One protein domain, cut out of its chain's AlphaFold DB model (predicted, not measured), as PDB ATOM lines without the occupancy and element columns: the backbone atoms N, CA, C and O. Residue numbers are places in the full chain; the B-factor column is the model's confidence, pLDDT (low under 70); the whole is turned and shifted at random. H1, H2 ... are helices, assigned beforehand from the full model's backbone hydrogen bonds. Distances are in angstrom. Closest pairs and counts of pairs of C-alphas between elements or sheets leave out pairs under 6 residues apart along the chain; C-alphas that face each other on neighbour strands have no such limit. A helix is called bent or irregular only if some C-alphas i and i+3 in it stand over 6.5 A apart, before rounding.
ATOM      1  N   VAL A  20     423.215 237.804 284.830       95.88
ATOM      2  CA  VAL A  20     422.297 236.657 284.945       95.88
ATOM      3  C   VAL A  20     420.883 237.043 284.506       95.88
ATOM      4  O   VAL A  20     420.285 236.319 283.713       95.88
ATOM      5  N   ALA A  21     420.388 238.208 284.931       94.88
ATOM      6  CA  ALA A  21     419.062 238.693 284.552       94.88
ATOM      7  C   ALA A  21     418.911 238.920 283.037       94.88
ATOM      8  O   ALA A  21     417.848 238.653 282.480       94.88
ATOM      9  N   ILE A  22     419.967 239.387 282.361       96.38
ATOM     10  CA  ILE A  22     419.964 239.604 280.906       96.38
ATOM     11  C   ILE A  22     420.043 238.276 280.143       96.38
ATOM     12  O   ILE A  22     419.377 238.115 279.122       96.38
ATOM     13  N   LEU A  23     420.867 237.333 280.607       96.88
ATOM     14  CA  LEU A  23     421.099 236.065 279.910       96.88
ATOM     15  C   LEU A  23     419.974 235.041 280.136       96.88
ATOM     16  O   LEU A  23     419.722 234.223 279.254       96.88
ATOM     17  N   LEU A  24     419.316 235.069 281.300       96.06
ATOM     18  CA  LEU A  24     418.271 234.121 281.712       96.06
ATOM     19  C   LEU A  24     417.073 234.857 282.347       96.06
ATOM     20  O   LEU A  24     416.846 234.745 283.557       96.06
ATOM     21  N   PRO A  25     416.294 235.615 281.559       93.62
ATOM     22  CA  PRO A  25     415.238 236.478 282.088       93.62
ATOM     23  C   PRO A  25     414.093 235.701 282.753       93.62
ATOM     24  O   PRO A  25     413.652 236.067 283.838       93.62
ATOM     25  N   GLU A  26     413.643 234.602 282.144       94.56
ATOM     26  CA  GLU A  26     412.508 233.802 282.634       94.56
ATOM     27  C   GLU A  26     412.825 233.137 283.979       94.56
ATOM     28  O   GLU A  26     412.092 233.323 284.949       94.56
ATOM     29  N   GLY A  27     413.969 232.450 284.073       93.88
ATOM     30  CA  GLY A  27     414.417 231.834 285.325       93.88
ATOM     31  C   GLY A  27     414.693 232.865 286.421       93.88
ATOM     32  O   GLY A  27     414.365 232.638 287.583       93.88
ATOM     33  N   THR A  28     415.232 234.037 286.066       94.12
ATOM     34  CA  THR A  28     415.422 235.133 287.031       94.12
ATOM     35  C   THR A  28     414.083 235.650 287.557       94.12
ATOM     36  O   THR A  28     413.945 235.873 288.758       94.12
ATOM     37  N   SER A  29     413.083 235.799 286.684       95.00
ATOM     38  CA  SER A  29     411.738 236.215 287.085       95.00
ATOM     39  C   SER A  29     411.088 235.203 288.027       95.00
ATOM     40  O   SER A  29     410.517 235.609 289.034       95.00
ATOM     41  N   GLU A  30     411.180 233.906 287.732       96.50
ATOM     42  CA  GLU A  30     410.627 232.852 288.591       96.50
ATOM     43  C   GLU A  30     411.275 232.867 289.982       96.50
ATOM     44  O   GLU A  30     410.577 232.823 291.001       96.50
ATOM     45  N   VAL A  31     412.604 233.002 290.033       96.00
ATOM     46  CA  VAL A  31     413.348 233.103 291.293       96.00
ATOM     47  C   VAL A  31     412.913 234.338 292.079       96.00
ATOM     48  O   VAL A  31     412.617 234.222 293.266       96.00
ATOM     49  N   PHE A  32     412.828 235.510 291.444       95.31
ATOM     50  CA  PHE A  32     412.432 236.745 292.125       95.31
ATOM     51  C   PHE A  32     410.998 236.699 292.645       95.31
ATOM     52  O   PHE A  32     410.783 237.069 293.799       95.31
ATOM     53  N   THR A  33     410.044 236.191 291.862       96.62
ATOM     54  CA  THR A  33     408.657 236.014 292.318       96.62
ATOM     55  C   THR A  33     408.590 235.045 293.495       96.62
ATOM     56  O   THR A  33     408.019 235.376 294.530       96.62
ATOM     57  N   THR A  34     409.253 233.890 293.396       96.94
ATOM     58  CA  THR A  34     409.278 232.897 294.484       96.94
ATOM     59  C   THR A  34     409.879 233.477 295.767       96.94
ATOM     60  O   THR A  34     409.351 233.272 296.861       96.94
ATOM     61  N   MET A  35     410.981 234.225 295.649       96.50
ATOM     62  CA  MET A  35     411.617 234.886 296.790       96.50
ATOM     63  C   MET A  35     410.726 235.978 297.384       96.50
ATOM     64  O   MET A  35     410.620 236.069 298.606       96.50
ATOM     65  N   GLN A  36     410.083 236.793 296.546       95.94
ATOM     66  CA  GLN A  36     409.143 237.820 296.988       95.94
ATOM     67  C   GLN A  36     407.981 237.196 297.766       95.94
ATOM     68  O   GLN A  36     407.702 237.637 298.881       95.94
ATOM     69  N   ASP A  37     407.346 236.157 297.223       96.94
ATOM     70  CA  ASP A  37     406.220 235.473 297.863       96.94
ATOM     71  C   ASP A  37     406.622 234.885 299.217       96.94
ATOM     72  O   ASP A  37     405.894 235.025 300.201       96.94
ATOM     73  N   TRP A  38     407.810 234.283 299.290       96.94
ATOM     74  CA  TRP A  38     408.364 233.771 300.538       96.94
ATOM     75  C   TRP A  38     408.581 234.885 301.577       96.94
ATOM     76  O   TRP A  38     408.127 234.762 302.717       96.94
ATOM     77  N   ILE A  39     409.205 236.003 301.184       96.38
ATOM     78  CA  ILE A  39     409.426 237.156 302.071       96.38
ATOM     79  C   ILE A  39     408.090 237.709 302.570       96.38
ATOM     80  O   ILE A  39     407.921 237.928 303.769       96.38
ATOM     81  N   VAL A  40     407.126 237.931 301.680       95.56
ATOM     82  CA  VAL A  40     405.823 238.498 302.054       95.56
ATOM     83  C   VAL A  40     405.075 237.556 302.996       95.56
ATOM     84  O   VAL A  40     404.528 238.008 304.004       95.56
ATOM     85  N   ARG A  41     405.086 236.252 302.711       96.06
ATOM     86  CA  ARG A  41     404.386 235.243 303.507       96.06
ATOM     87  C   ARG A  41     404.972 235.082 304.908       96.06
ATOM     88  O   ARG A  41     404.218 235.099 305.878       96.06
ATOM     89  N   ASP A  42     406.288 234.920 305.014       96.06
ATOM     90  CA  ASP A  42     406.926 234.521 306.274       96.06
ATOM     91  C   ASP A  42     407.482 235.718 307.066       96.06
ATOM     92  O   ASP A  42     407.429 235.729 308.300       96.06
ATOM     93  N   LEU A  43     407.970 236.760 306.381       96.31
ATOM     94  CA  LEU A  43     408.553 237.966 306.990       96.31
ATOM     95  C   LEU A  43     407.618 239.184 306.965       96.31
ATOM     96  O   LEU A  43     407.943 240.198 307.585       96.31
ATOM     97  N   GLY A  44     406.454 239.113 306.314       94.19
ATOM     98  CA  GLY A  44     405.537 240.253 306.185       94.19
ATOM     99  C   GLY A  44     405.064 240.825 307.526       94.19
ATOM    100  O   GLY A  44     405.049 242.042 307.716       94.19
ATOM    101  N   TRP A  45     404.747 239.969 308.502       95.50
ATOM    102  CA  TRP A  45     404.350 240.416 309.846       95.50
ATOM    103  C   TRP A  45     405.497 241.132 310.575       95.50
ATOM    104  O   TRP A  45     405.274 242.151 311.233       95.50
ATOM    105  N   TYR A  46     406.725 240.626 310.426       96.19
ATOM    106  CA  TYR A  46     407.917 241.218 311.020       96.19
ATOM    107  C   TYR A  46     408.204 242.578 310.381       96.19
ATOM    108  O   TYR A  46     408.441 243.552 311.093       96.19
ATOM    109  N   TYR A  47     408.092 242.668 309.055       95.31
ATOM    110  CA  TYR A  47     408.219 243.921 308.318       95.31
ATOM    111  C   TYR A  47     407.212 244.975 308.807       95.31
ATOM    112  O   TYR A  47     407.615 246.089 309.143       95.31
ATOM    113  N   MET A  48     405.927 244.621 308.938       96.31
ATOM    114  CA  MET A  48     404.895 245.539 309.449       96.31
ATOM    115  C   MET A  48     405.187 246.013 310.879       96.31
ATOM    116  O   MET A  48     405.036 247.201 311.176       96.31
ATOM    117  N   LEU A  49     405.646 245.112 311.753       97.50
ATOM    118  CA  LEU A  49     406.026 245.460 313.121       97.50
ATOM    119  C   LEU A  49     407.206 246.433 313.129       97.50
ATOM    120  O   LEU A  49     407.146 247.445 313.820       97.50
ATOM    121  N   VAL A  50     408.253 246.163 312.348       97.38
ATOM    122  CA  VAL A  50     409.446 247.019 312.264       97.38
ATOM    123  C   VAL A  50     409.093 248.410 311.736       97.38
ATOM    124  O   VAL A  50     409.514 249.406 312.328       97.38
ATOM    125  N   VAL A  51     408.284 248.506 310.677       97.25
ATOM    126  CA  VAL A  51     407.824 249.797 310.138       97.25
ATOM    127  C   VAL A  51     407.023 250.569 311.189       97.25
ATOM    128  O   VAL A  51     407.321 251.736 311.454       97.25
ATOM    129  N   GLY A  52     406.061 249.920 311.849       97.94
ATOM    130  CA  GLY A  52     405.297 250.538 312.935       97.94
ATOM    131  C   GLY A  52     406.186 250.976 314.104       97.94
ATOM    132  O   GLY A  52     406.036 252.082 314.624       97.94
ATOM    133  N   ALA A  53     407.166 250.152 314.475       98.19
ATOM    134  CA  ALA A  53     408.121 250.449 315.534       98.19
ATOM    135  C   ALA A  53     408.992 251.667 315.201       98.19
ATOM    136  O   ALA A  53     409.207 252.493 316.083       98.19
ATOM    137  N   PHE A  54     409.442 251.833 313.952       98.12
ATOM    138  CA  PHE A  54     410.191 253.025 313.539       98.12
ATOM    139  C   PHE A  54     409.352 254.304 313.613       98.12
ATOM    140  O   PHE A  54     409.867 255.336 314.046       98.12
ATOM    141  N   VAL A  55     408.064 254.244 313.256       97.88
ATOM    142  CA  VAL A  55     407.149 255.392 313.389       97.88
ATOM    143  C   VAL A  55     406.973 255.769 314.857       97.88
ATOM    144  O   VAL A  55     407.158 256.931 315.227       97.88
ATOM    145  N   VAL A  56     406.674 254.790 315.714       98.06
ATOM    146  CA  VAL A  56     406.537 255.018 317.159       98.06
ATOM    147  C   VAL A  56     407.841 255.556 317.742       98.06
ATOM    148  O   VAL A  56     407.821 256.536 318.481       98.06
ATOM    149  N   PHE A  57     408.978 254.968 317.374       97.75
ATOM    150  CA  PHE A  57     410.298 255.416 317.803       97.75
ATOM    151  C   PHE A  57     410.555 256.877 317.416       97.75
ATOM    152  O   PHE A  57     410.944 257.669 318.274       97.75
ATOM    153  N   ALA A  58     410.280 257.267 316.169       97.12
ATOM    154  CA  ALA A  58     410.452 258.644 315.714       97.12
ATOM    155  C   ALA A  58     409.574 259.630 316.507       97.12
ATOM    156  O   ALA A  58     410.066 260.674 316.937       97.12
ATOM    157  N   ILE A  59     408.309 259.279 316.765       97.50
ATOM    158  CA  ILE A  59     407.389 260.096 317.576       97.50
ATOM    159  C   ILE A  59     407.893 260.215 319.018       97.50
ATOM    160  O   ILE A  59     407.922 261.313 319.575       97.50
ATOM    161  N   VAL A  60     408.325 259.105 319.621       97.56
ATOM    162  CA  VAL A  60     408.874 259.097 320.982       97.56
ATOM    163  C   VAL A  60     410.099 259.999 321.066       97.56
ATOM    164  O   VAL A  60     410.173 260.820 321.977       97.56
ATOM    165  N   ILE A  61     411.033 259.908 320.117       97.25
ATOM    166  CA  ILE A  61     412.212 260.781 320.088       97.25
ATOM    167  C   ILE A  61     411.796 262.248 319.953       97.25
ATOM    168  O   ILE A  61     412.266 263.065 320.748       97.25
ATOM    169  N   ALA A  62     410.880 262.567 319.034       95.56
ATOM    170  CA  ALA A  62     410.402 263.929 318.802       95.56
ATOM    171  C   ALA A  62     409.735 264.560 320.038       95.56
ATOM    172  O   ALA A  62     409.929 265.746 320.295       95.56
ATOM    173  N   LEU A  63     408.984 263.776 320.820       96.62
ATOM    174  CA  LEU A  63     408.315 264.241 322.045       96.62
ATOM    175  C   LEU A  63     409.199 264.156 323.300       96.62
ATOM    176  O   LEU A  63     408.877 264.740 324.335       96.62
ATOM    177  N   SER A  64     410.300 263.408 323.243       96.19
ATOM    178  CA  SER A  64     411.229 263.261 324.361       96.19
ATOM    179  C   SER A  64     412.160 264.468 324.514       96.19
ATOM    180  O   SER A  64     412.287 265.317 323.635       96.19
ATOM    181  N   LYS A  65     412.935 264.479 325.607       93.25
ATOM    182  CA  LYS A  65     414.039 265.432 325.820       93.25
ATOM    183  C   LYS A  65     415.121 265.370 324.733       93.25
ATOM    184  O   LYS A  65     415.920 266.290 324.638       93.25
ATOM    185  N   LEU A  66     415.180 264.295 323.945       93.62
ATOM    186  CA  LEU A  66     416.123 264.184 322.833       93.62
ATOM    187  C   LEU A  66     415.680 265.019 321.625       93.62
ATOM    188  O   LEU A  66     416.534 265.457 320.864       93.62
ATOM    189  N   GLY A  67     414.383 265.310 321.478       90.19
ATOM    190  CA  GLY A  67     413.861 266.153 320.399       90.19
ATOM    191  C   GLY A  67     414.288 267.621 320.495       90.19
ATOM    192  O   GLY A  67     414.283 268.329 319.493       90.19
ATOM    193  N   THR A  68     414.703 268.085 321.678       90.06
ATOM    194  CA  THR A  68     415.242 269.441 321.867       90.06
ATOM    195  C   THR A  68     416.748 269.522 321.622       90.06
ATOM    196  O   THR A  68     417.311 270.619 321.618       90.06
ATOM    197  N   VAL A  69     417.420 268.381 321.426       92.00
ATOM    198  CA  VAL A  69     418.856 268.342 321.155       92.00
ATOM    199  C   VAL A  69     419.105 268.796 319.724       92.00
ATOM    200  O   VAL A  69     418.618 268.218 318.756       92.00
ATOM    201  N   LYS A  70     419.917 269.838 319.594       90.50
ATOM    202  CA  LYS A  70     420.335 270.374 318.307       90.50
ATOM    203  C   LYS A  70     421.407 269.494 317.666       90.50
ATOM    204  O   LYS A  70     422.409 269.167 318.299       90.50
TER     205      LYS A  70
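This is residues 20 to 70 of the 108 residues of an uncharacterized protein of Microbacterium sp. ZXX196 (UniProt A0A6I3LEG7). This is one long helix, H2, bent near its middle into a wide V, with nothing packed between its two arms, H2a and H2b. A single short helical turn, H1, folds back at the outer end of H2a, and an unnamed tail, residues 64 to 70, turns off at the outer end of H2b. The printed part has 51 residues with two named helices, H1 then H2, and no named strand; the class is all helix. The whole is extended, with a radius of gyration of the C-alphas of 19.1 A and spans of 54 by 25 by 7 A.

H1 covers residues 20 to 23 and begins at C-alpha 20, (422.297, 236.657, 284.945). H2 covers residues 25 to 63; by its hydrogen bonds it was assigned as one helix, but it is bent, with C-alphas 42 and 45 standing 7.4 A apart. Arm H2a, residues 25 to 42, is 25.6 A from first to last C-alpha and ends at (406.926, 234.521, 306.274). Arm H2b, residues 45 to 63, is 27.1 A long and ends at C-alpha 63, (408.315, 264.241, 322.045).

A tight link of one residue, Leu 24, joins H1 to H2. H1 and H2a are close but not clearly touching, with their closest C-alphas, those of Ala 21 and Thr 28, 5.7 A apart. H2a and H2b stand at a steep tilt of 64 degrees and are near each other. H1 and H2b are apart. In H2a and H2b every O i to N i+4 pair is within hydrogen-bond range; H1 is too short for such a pair.

The two C-alphas farthest apart, those of Leu 23 and Lys 65, are 55.0 A apart. The printed part has no cut and no long link. Its mean pLDDT is 95.8, and no printed residue is under 70.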